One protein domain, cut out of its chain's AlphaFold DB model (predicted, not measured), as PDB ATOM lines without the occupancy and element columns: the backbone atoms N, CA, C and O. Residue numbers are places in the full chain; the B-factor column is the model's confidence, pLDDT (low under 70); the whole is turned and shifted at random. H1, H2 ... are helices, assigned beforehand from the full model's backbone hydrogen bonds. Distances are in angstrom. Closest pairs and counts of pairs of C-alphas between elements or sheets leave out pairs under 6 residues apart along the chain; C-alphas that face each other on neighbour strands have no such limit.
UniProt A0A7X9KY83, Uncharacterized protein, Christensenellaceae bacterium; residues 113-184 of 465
ATOM      1  N   ASP A 113      12.092 -60.437  47.738       96.94
ATOM      2  CA  ASP A 113      12.888 -59.611  48.651       96.94
ATOM      3  C   ASP A 113      14.359 -59.515  48.216       96.94
ATOM      4  O   ASP A 113      14.958 -58.444  48.273       96.94
ATOM      5  N   LYS A 114      14.951 -60.620  47.734       96.56
ATOM      6  CA  LYS A 114      16.343 -60.619  47.263       96.56
ATOM      7  C   LYS A 114      16.509 -59.899  45.937       96.56
ATOM      8  O   LYS A 114      17.490 -59.186  45.760       96.56
ATOM      9  N   LEU A 115      15.549 -60.038  45.026       97.56
ATOM     10  CA  LEU A 115      15.547 -59.271  43.783       97.56
ATOM     11  C   LEU A 115      15.466 -57.765  44.063       97.56
ATOM     12  O   LEU A 115      16.220 -57.006  43.458       97.56
ATOM     13  N   ALA A 116      14.621 -57.347  45.012       98.00
ATOM     14  CA  ALA A 116      14.532 -55.955  45.443       98.00
ATOM     15  C   ALA A 116      15.858 -55.452  46.043       98.00
ATOM     16  O   ALA A 116      16.329 -54.382  45.663       98.00
ATOM     17  N   GLU A 117      16.503 -56.248  46.903       97.94
ATOM     18  CA  GLU A 117      17.820 -55.929  47.478       97.94
ATOM     19  C   GLU A 117      18.907 -55.773  46.398       97.94
ATOM     20  O   GLU A 117      19.717 -54.847  46.453       97.94
ATOM     21  N   PHE A 118      18.931 -56.644  45.382       97.94
ATOM     22  CA  PHE A 118      19.888 -56.526  44.275       97.94
ATOM     23  C   PHE A 118      19.671 -55.258  43.453       97.94
ATOM     24  O   PHE A 118      20.656 -54.640  43.040       97.94
ATOM     25  N   THR A 119      18.414 -54.870  43.231       98.06
ATOM     26  CA  THR A 119      18.063 -53.617  42.558       98.06
ATOM     27  C   THR A 119      18.498 -52.409  43.373       98.06
ATOM     28  O   THR A 119      19.200 -51.562  42.831       98.06
ATOM     29  N   GLU A 120      18.182 -52.354  44.667       98.25
ATOM     30  CA  GLU A 120      18.575 -51.236  45.536       98.25
ATOM     31  C   GLU A 120      20.104 -51.066  45.590       98.25
ATOM     32  O   GLU A 120      20.628 -49.962  45.420       98.25
ATOM     33  N   ASN A 121      20.843 -52.169  45.749       97.62
ATOM     34  CA  ASN A 121      22.306 -52.141  45.747       97.62
ATOM     35  C   ASN A 121      22.871 -51.675  44.397       97.62
ATOM     36  O   ASN A 121      23.808 -50.877  44.363       97.62
ATOM     37  N   ALA A 122      22.302 -52.146  43.284       98.25
ATOM     38  CA  ALA A 122      22.720 -51.744  41.944       98.25
ATOM     39  C   ALA A 122      22.427 -50.261  41.672       98.25
ATOM     40  O   ALA A 122      23.273 -49.567  41.109       98.25
ATOM     41  N   GLU A 123      21.270 -49.757  42.106       98.31
ATOM     42  CA  GLU A 123      20.913 -48.339  42.010       98.31
ATOM     43  C   GLU A 123      21.900 -47.477  42.788       98.31
ATOM     44  O   GLU A 123      22.400 -46.488  42.251       98.31
ATOM     45  N   LYS A 124      22.257 -47.878  44.012       98.12
ATOM     46  CA  LYS A 124      23.265 -47.174  44.806       98.12
ATOM     47  C   LYS A 124      24.619 -47.125  44.094       98.12
ATOM     48  O   LYS A 124      25.166 -46.039  43.923       98.12
ATOM     49  N   SER A 125      25.131 -48.264  43.623       97.50
ATOM     50  CA  SER A 125      26.402 -48.309  42.886       97.50
ATOM     51  C   SER A 125      26.366 -47.482  41.601       97.50
ATOM     52  O   SER A 125      27.333 -46.796  41.274       97.50
ATOM     53  N   TYR A 126      25.245 -47.504  40.880       97.81
ATOM     54  CA  TYR A 126      25.056 -46.677  39.694       97.81
ATOM     55  C   TYR A 126      25.099 -45.183  40.037       97.81
ATOM     56  O   TYR A 126      25.783 -44.419  39.357       97.81
ATOM     57  N   GLN A 127      24.422 -44.767  41.113       97.75
ATOM     58  CA  GLN A 127      24.435 -43.378  41.581       97.75
ATOM     59  C   GLN A 127      25.818 -42.935  42.063       97.75
ATOM     60  O   GLN A 127      26.219 -41.805  41.792       97.75
ATOM     61  N   ASP A 128      26.572 -43.805  42.735       97.50
ATOM     62  CA  ASP A 128      27.945 -43.508  43.150       97.50
ATOM     63  C   ASP A 128      28.846 -43.258  41.926       97.50
ATOM     64  O   ASP A 128      29.540 -42.239  41.868       97.50
ATOM     65  N   ASN A 129      28.755 -44.113  40.900       96.38
ATOM     66  CA  ASN A 129      29.474 -43.931  39.633       96.38
ATOM     67  C   ASN A 129      29.059 -42.637  38.913       96.38
ATOM     68  O   ASN A 129      29.910 -41.863  38.473       96.38
ATOM     69  N   TYR A 130      27.753 -42.368  38.835       96.62
ATOM     70  CA  TYR A 130      27.210 -41.143  38.249       96.62
ATOM     71  C   TYR A 130      27.746 -39.892  38.962       96.62
ATOM     72  O   TYR A 130      28.222 -38.953  38.321       96.62
ATOM     73  N   ASN A 131      27.715 -39.882  40.297       96.50
ATOM     74  CA  ASN A 131      28.177 -38.757  41.109       96.50
ATOM     75  C   ASN A 131      29.684 -38.525  40.978       96.50
ATOM     76  O   ASN A 131      30.127 -37.373  41.012       96.50
ATOM     77  N   MET A 132      30.465 -39.590  40.800       95.94
ATOM     78  CA  MET A 132      31.897 -39.488  40.540       95.94
ATOM     79  C   MET A 132      32.166 -38.763  39.215       95.94
ATOM     80  O   MET A 132      32.859 -37.747  39.213       95.94
ATOM     81  N   ILE A 133      31.524 -39.188  38.121       96.69
ATOM     82  CA  ILE A 133      31.656 -38.530  36.810       96.69
ATOM     83  C   ILE A 133      31.155 -37.087  36.849       96.69
ATOM     84  O   ILE A 133      31.826 -36.181  36.349       96.69
ATOM     85  N   LYS A 134      30.009 -36.846  37.497       95.56
ATOM     86  CA  LYS A 134      29.474 -35.495  37.697       95.56
ATOM     87  C   LYS A 134      30.496 -34.584  38.368       95.56
ATOM     88  O   LYS A 134      30.703 -33.458  37.926       95.56
ATOM     89  N   LYS A 135      31.135 -35.063  39.436       95.81
ATOM     90  CA  LYS A 135      32.120 -34.293  40.197       95.81
ATOM     91  C   LYS A 135      33.380 -34.005  39.381       95.81
ATOM     92  O   LYS A 135      33.875 -32.881  39.419       95.81
ATOM     93  N   GLU A 136      33.898 -35.005  38.676       95.00
ATOM     94  CA  GLU A 136      35.177 -34.904  37.967       95.00
ATOM     95  C   GLU A 136      35.089 -34.094  36.675       95.00
ATOM     96  O   GLU A 136      36.003 -33.327  36.379       95.00
ATOM     97  N   LEU A 137      33.998 -34.237  35.920       94.19
ATOM     98  CA  LEU A 137      33.885 -33.654  34.581       94.19
ATOM     99  C   LEU A 137      32.884 -32.499  34.481       94.19
ATOM    100  O   LEU A 137      32.959 -31.718  33.536       94.19
ATOM    101  N   PHE A 138      31.952 -32.380  35.430       94.12
ATOM    102  CA  PHE A 138      30.795 -31.485  35.307       94.12
ATOM    103  C   PHE A 138      30.505 -30.664  36.572       94.12
ATOM    104  O   PHE A 138      29.376 -30.209  36.764       94.12
ATOM    105  N   SER A 139      31.500 -30.460  37.438       88.88
ATOM    106  CA  SER A 139      31.339 -29.733  38.707       88.88
ATOM    107  C   SER A 139      30.863 -28.285  38.530       88.88
ATOM    108  O   SER A 139      30.063 -27.826  39.343       88.88
ATOM    109  N   ASP A 140      31.273 -27.623  37.445       89.38
ATOM    110  CA  ASP A 140      30.902 -26.241  37.096       89.38
ATOM    111  C   ASP A 140      29.985 -26.167  35.854       89.38
ATOM    112  O   ASP A 140      30.031 -25.210  35.083       89.38
ATOM    113  N   SER A 141      29.195 -27.212  35.592       87.25
ATOM    114  CA  SER A 141      28.366 -27.270  34.383       87.25
ATOM    115  C   SER A 141      27.137 -26.353  34.459       87.25
ATOM    116  O   SER A 141      26.352 -26.442  35.400       87.25
ATOM    117  N   ASP A 142      26.928 -25.541  33.417       89.00
ATOM    118  CA  ASP A 142      25.732 -24.699  33.214       89.00
ATOM    119  C   ASP A 142      24.593 -25.437  32.472       89.00
ATOM    120  O   ASP A 142      23.601 -24.827  32.060       89.00
ATOM    121  N   LEU A 143      24.741 -26.747  32.242       89.94
ATOM    122  CA  LEU A 143      23.731 -27.558  31.564       89.94
ATOM    123  C   LEU A 143      22.434 -27.642  32.381       89.94
ATOM    124  O   LEU A 143      22.440 -27.614  33.614       89.94
ATOM    125  N   SER A 144      21.306 -27.790  31.679       91.19
ATOM    126  CA  SER A 144      20.038 -28.131  32.329       91.19
ATOM    127  C   SER A 144      20.138 -29.507  33.001       91.19
ATOM    128  O   SER A 144      20.992 -30.313  32.641       91.19
ATOM    129  N   GLU A 145      19.273 -29.803  33.972       88.38
ATOM    130  CA  GLU A 145      19.322 -31.081  34.701       88.38
ATOM    131  C   GLU A 145      19.166 -32.297  33.771       88.38
ATOM    132  O   GLU A 145      19.897 -33.280  33.912       88.38
ATOM    133  N   ASP A 146      18.289 -32.193  32.769       90.75
ATOM    134  CA  ASP A 146      18.064 -33.247  31.775       90.75
ATOM    135  C   ASP A 146      19.260 -33.401  30.817       90.75
ATOM    136  O   ASP A 146      19.692 -34.524  30.549       90.75
ATOM    137  N   ASP A 147      19.845 -32.289  30.349       92.94
ATOM    138  CA  ASP A 147      21.018 -32.322  29.459       92.94
ATOM    139  C   ASP A 147      22.268 -32.826  30.196       92.94
ATOM    140  O   ASP A 147      23.038 -33.622  29.663       92.94
ATOM    141  N   LEU A 148      22.453 -32.401  31.450       93.19
ATOM    142  CA  LEU A 148      23.551 -32.837  32.310       93.19
ATOM    143  C   LEU A 148      23.476 -34.341  32.572       93.19
ATOM    144  O   LEU A 148      24.493 -35.030  32.527       93.19
ATOM    145  N   LYS A 149      22.272 -34.860  32.831       94.06
ATOM    146  CA  LYS A 149      22.058 -36.293  33.014       94.06
ATOM    147  C   LYS A 149      22.432 -37.080  31.761       94.06
ATOM    148  O   LYS A 149      23.204 -38.028  31.882       94.06
ATOM    149  N   ALA A 150      21.942 -36.675  30.591       94.62
ATOM    150  CA  ALA A 150      22.258 -37.351  29.336       94.62
ATOM    151  C   ALA A 150      23.769 -37.339  29.035       94.62
ATOM    152  O   ALA A 150      24.323 -38.351  28.603       94.62
ATOM    153  N   GLU A 151      24.451 -36.225  29.310       95.94
ATOM    154  CA  GLU A 151      25.892 -36.107  29.080       95.94
ATOM    155  C   GLU A 151      26.708 -36.971  30.058       95.94
ATOM    156  O   GLU A 151      27.657 -37.640  29.646       95.94
ATOM    157  N   ILE A 152      26.321 -37.039  31.337       96.25
ATOM    158  CA  ILE A 152      26.972 -37.934  32.309       96.25
ATOM    159  C   ILE A 152      26.762 -39.398  31.922       96.25
ATOM    160  O   ILE A 152      27.720 -40.167  31.942       96.25
ATOM    161  N   GLU A 153      25.547 -39.791  31.538       95.00
ATOM    162  CA  GLU A 153      25.252 -41.159  31.087       95.00
ATOM    163  C   GLU A 153      26.067 -41.527  29.836       95.00
ATOM    164  O   GLU A 153      26.627 -42.623  29.762       95.00
ATOM    165  N   SER A 154      26.219 -40.585  28.900       96.06
ATOM    166  CA  SER A 154      27.093 -40.721  27.729       96.06
ATOM    167  C   SER A 154      28.557 -40.933  28.135       96.06
ATOM    168  O   SER A 154      29.208 -41.854  27.640       96.06
ATOM    169  N   LYS A 155      29.074 -40.156  29.098       96.75
ATOM    170  CA  LYS A 155      30.444 -40.327  29.617       96.75
ATOM    171  C   LYS A 155      30.644 -41.617  30.393       96.75
ATOM    172  O   LYS A 155      31.684 -42.253  30.249       96.75
ATOM    173  N   MET A 156      29.656 -42.040  31.172       96.12
ATOM    174  CA  MET A 156      29.674 -43.345  31.828       96.12
ATOM    175  C   MET A 156      29.794 -44.464  30.790       96.12
ATOM    176  O   MET A 156      30.626 -45.353  30.952       96.12
ATOM    177  N   GLN A 157      29.036 -44.391  29.693       94.88
ATOM    178  CA  GLN A 157      29.147 -45.353  28.598       94.88
ATOM    179  C   GLN A 157      30.514 -45.284  27.898       94.88
ATOM    180  O   GLN A 157      31.122 -46.324  27.655       94.88
ATOM    181  N   GLU A 158      31.010 -44.080  27.599       93.56
ATOM    182  CA  GLU A 158      32.321 -43.859  26.970       93.56
ATOM    183  C   GLU A 158      33.460 -44.464  27.800       93.56
ATOM    184  O   GLU A 158      34.372 -45.080  27.252       93.56
ATOM    185  N   PHE A 159      33.387 -44.332  29.124       93.50
ATOM    186  CA  PHE A 159      34.387 -44.860  30.052       93.50
ATOM    187  C   PHE A 159      34.141 -46.319  30.462       93.50
ATOM    188  O   PHE A 159      34.899 -46.860  31.264       93.50
ATOM    189  N   GLY A 160      33.111 -46.971  29.916       92.25
ATOM    190  CA  GLY A 160      32.838 -48.388  30.159       92.25
ATOM    191  C   GLY A 160      32.242 -48.700  31.535       92.25
ATOM    192  O   GLY A 160      32.362 -49.832  32.003       92.25
ATOM    193  N   TYR A 161      31.592 -47.734  32.188       94.56
ATOM    194  CA  TYR A 161      30.843 -48.004  33.415       94.56
ATOM    195  C   TYR A 161      29.661 -48.943  33.130       94.56
ATOM    196  O   TYR A 161      29.002 -48.818  32.090       94.56
ATOM    197  N   PRO A 162      29.354 -49.875  34.048       94.50
ATOM    198  CA  PRO A 162      28.269 -50.823  33.855       94.50
ATOM    199  C   PRO A 162      26.909 -50.117  33.876       94.50
ATOM    200  O   PRO A 162      26.673 -49.176  34.638       94.50
ATOM    201  N   THR A 163      25.984 -50.611  33.054       95.94
ATOM    202  CA  THR A 163      24.581 -50.188  33.106       95.94
ATOM    203  C   THR A 163      23.924 -50.674  34.399       95.94
ATOM    204  O   THR A 163      24.385 -51.634  35.021       95.94
ATOM    205  N   LEU A 164      22.803 -50.059  34.789       96.50
ATOM    206  CA  LEU A 164      22.030 -50.514  35.947       96.50
ATOM    207  C   LEU A 164      21.614 -51.989  35.817       96.50
ATOM    208  O   LEU A 164      21.742 -52.754  36.766       96.50
ATOM    209  N   GLU A 165      21.167 -52.405  34.631       97.31
ATOM    210  CA  GLU A 165      20.804 -53.800  34.359       97.31
ATOM    211  C   GLU A 165      21.991 -54.749  34.563       97.31
ATOM    212  O   GLU A 165      21.843 -55.795  35.198       97.31
ATOM    213  N   LYS A 166      23.185 -54.358  34.099       96.69
ATOM    214  CA  LYS A 166      24.403 -55.143  34.305       96.69
ATOM    215  C   LYS A 166      24.776 -55.234  35.786       96.69
ATOM    216  O   LYS A 166      25.088 -56.323  36.247       96.69
ATOM    217  N   LEU A 167      24.662 -54.142  36.544       97.94
ATOM    218  CA  LEU A 167      24.898 -54.141  37.994       97.94
ATOM    219  C   LEU A 167      23.917 -55.051  38.751       97.94
ATOM    220  O   LEU A 167      24.319 -55.758  39.674       97.94
ATOM    221  N   ILE A 168      22.641 -55.069  38.354       98.19
ATOM    222  CA  ILE A 168      21.643 -55.989  38.921       98.19
ATOM    223  C   ILE A 168      22.049 -57.439  38.652       98.19
ATOM    224  O   ILE A 168      21.979 -58.280  39.549       98.19
ATOM    225  N   GLU A 169      22.469 -57.740  37.424       97.69
ATOM    226  CA  GLU A 169      22.903 -59.086  37.058       97.69
ATOM    227  C   GLU A 169      24.187 -59.495  37.790       97.69
ATOM    228  O   GLU A 169      24.265 -60.599  38.324       97.69
ATOM    229  N   ASP A 170      25.153 -58.587  37.919       96.62
ATOM    230  CA  ASP A 170      26.385 -58.825  38.671       96.62
ATOM    231  C   ASP A 170      26.095 -59.102  40.151       96.62
ATOM    232  O   ASP A 170      26.679 -60.017  40.730       96.62
ATOM    233  N   ASN A 171      25.137 -58.392  40.759       97.69
ATOM    234  CA  ASN A 171      24.698 -58.661  42.130       97.69
ATOM    235  C   ASN A 171      24.126 -60.079  42.290       97.69
ATOM    236  O   ASN A 171      24.485 -60.773  43.246       97.69
ATOM    237  N   LYS A 172      23.293 -60.541  41.347       98.12
ATOM    238  CA  LYS A 172      22.763 -61.916  41.351       98.12
ATOM    239  C   LYS A 172      23.878 -62.944  41.201       98.12
ATOM    240  O   LYS A 172      23.975 -63.862  42.012       98.12
ATOM    241  N   VAL A 173      24.743 -62.774  40.199       96.69
ATOM    242  CA  VAL A 173      25.853 -63.696  39.916       96.69
ATOM    243  C   VAL A 173      26.795 -63.787  41.116       96.69
ATOM    244  O   VAL A 173      27.162 -64.891  41.527       96.69
ATOM    245  N   ASN A 174      27.152 -62.652  41.719       96.75
ATOM    246  CA  ASN A 174      28.004 -62.611  42.904       96.75
ATOM    247  C   ASN A 174      27.338 -63.292  44.101       96.75
ATOM    248  O   ASN A 174      27.990 -64.066  44.803       96.75
ATOM    249  N   PHE A 175      26.039 -63.066  44.317       97.94
ATOM    250  CA  PHE A 175      25.292 -63.764  45.360       97.94
ATOM    251  C   PHE A 175      25.307 -65.281  45.144       97.94
ATOM    252  O   PHE A 175      25.646 -66.018  46.068       97.94
ATOM    253  N   SER A 176      25.005 -65.757  43.934       98.44
ATOM    254  CA  SER A 176      24.991 -67.188  43.611       98.44
ATOM    255  C   SER A 176      26.368 -67.841  43.761       98.44
ATOM    256  O   SER A 176      26.473 -68.925  44.338       98.44
ATOM    257  N   LYS A 177      27.438 -67.174  43.302       97.75
ATOM    258  CA  LYS A 177      28.827 -67.635  43.487       97.75
ATOM    259  C   LYS A 177      29.200 -67.700  44.973       97.75
ATOM    260  O   LYS A 177      29.775 -68.694  45.413       97.75
ATOM    261  N   ASN A 178      28.814 -66.696  45.762       97.69
ATOM    262  CA  ASN A 178      29.034 -66.691  47.210       97.69
ATOM    263  C   ASN A 178      28.226 -67.780  47.925       97.69
ATOM    264  O   ASN A 178      28.752 -68.428  48.825       97.69
ATOM    265  N   ALA A 179      26.978 -68.021  47.519       98.19
ATOM    266  CA  ALA A 179      26.151 -69.093  48.066       98.19
ATOM    267  C   ALA A 179      26.773 -70.472  47.797       98.19
ATOM    268  O   ALA A 179      26.882 -71.278  48.721       98.19
ATOM    269  N   LEU A 180      27.264 -70.707  46.573       98.44
ATOM    270  CA  LEU A 180      27.995 -71.927  46.231       98.44
ATOM    271  C   LEU A 180      29.273 -72.070  47.067       98.44
ATOM    272  O   LEU A 180      29.487 -73.118  47.671       98.44
ATOM    273  N   ARG A 181      30.100 -71.017  47.148       98.06
ATOM    274  CA  ARG A 181      31.322 -71.033  47.967       98.06
ATOM    275  C   ARG A 181      31.002 -71.349  49.425       98.06
ATOM    276  O   ARG A 181      31.605 -72.257  49.983       98.06
ATOM    277  N   ASN A 182      30.022 -70.667  50.013       97.88
ATOM    278  CA  ASN A 182      29.591 -70.900  51.391       97.88
ATOM    279  C   ASN A 182      29.106 -72.337  51.599       97.88
ATOM    280  O   ASN A 182      29.458 -72.949  52.599       97.88
ATOM    281  N   ASN A 183      28.355 -72.902  50.653       98.00
ATOM    282  CA  ASN A 183      27.903 -74.288  50.734       98.00
ATOM    283  C   ASN A 183      29.065 -75.297  50.751       98.00
ATOM    284  O   ASN A 183      28.998 -76.273  51.495       98.00
ATOM    285  N   ILE A 184      30.126 -75.041  49.982       98.06
ATOM    286  CA  ILE A 184      31.330 -75.885  49.952       98.06
ATOM    287  C   ILE A 184      32.096 -75.789  51.276       98.06
ATOM    288  O   ILE A 184      32.598 -76.792  51.777       98.06
TER     289      ILE A 184
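This is residues 113 to 184 of the 465 residues of an uncharacterized protein of Christensenellaceae bacterium (UniProt A0A7X9KY83). Picture one long helix, H1, with two other helices packed on it by parts of their length: H2 crosses the later part of H1 at nearly a right angle, and H3 sets its first half on H1 nearer the start, at a steep slant. H3 then runs on past this contact, and its residues 176 to 184 stick out as a free arm that adds to the length of the whole. The printed part has 72 residues, with three named helices in the order H1, H2, H3 and no named strand, and its class is all helix. It is loose, with a radius of gyration of the C-alphas of 15.4 A, and the C-alphas span 53 by 23 by 15 A along their three main axes.

Start at the first printed residue with H1, residues 113 to 137, the longest helix. Go on to H2, residues 145 to 158, which touches H1; look for their closest C-alphas at Lys 134 and Ile 152, 6.4 A apart. The lines of H1 and H2 are about perpendicular, at 84 degrees. H1 touches H2 with residues 129 to 134 alone, and H2 touches H1 with residues 152 to 156 alone. Next comes H3, residues 164 to 184, which touches H1 with its residues 164 to 172 alone, while H1 touches H3 with residues 118 to 126 alone. Their closest C-alphas are those of Ala 122 and Leu 167, 5.1 A apart. H1 and H3 run opposite ways at a steep tilt of 53 degrees. H2 and H3 are apart, though they follow each other along the chain. Read the backbone O and N atoms along H1, H2 and H3 and you will find every O i to N i+4 pair within hydrogen-bond range.

Find C-alpha 113 at (12.888, -59.611, 48.651); from there H1 runs 36.2 A to C-alpha 137 at (33.885, -33.654, 34.581). H2 begins at C-alpha 145, at (19.322, -31.081, 34.701), and measures 19.8 A from first to last C-alpha. H3 runs 30.4 A from C-alpha 164 to C-alpha 184, at (31.330, -75.885, 49.952).

The two C-alphas farthest apart are those of Asp 142 and Ile 184, at 54.1 A, while the first and last printed C-alphas, of Asp 113 and Ile 184, are 24.6 A apart. Without residues 176 to 184, which stand free, the body has 63 residues and spans 40 by 21 by 16 A. The link from H1 to H2 has 7 residues and is short; the link from H2 to H3 has 5 and is tight. The printed part has no cut. In the B-factor column of this predicted model the mean pLDDT of the printed part is 95.8, and no printed residue is under 70.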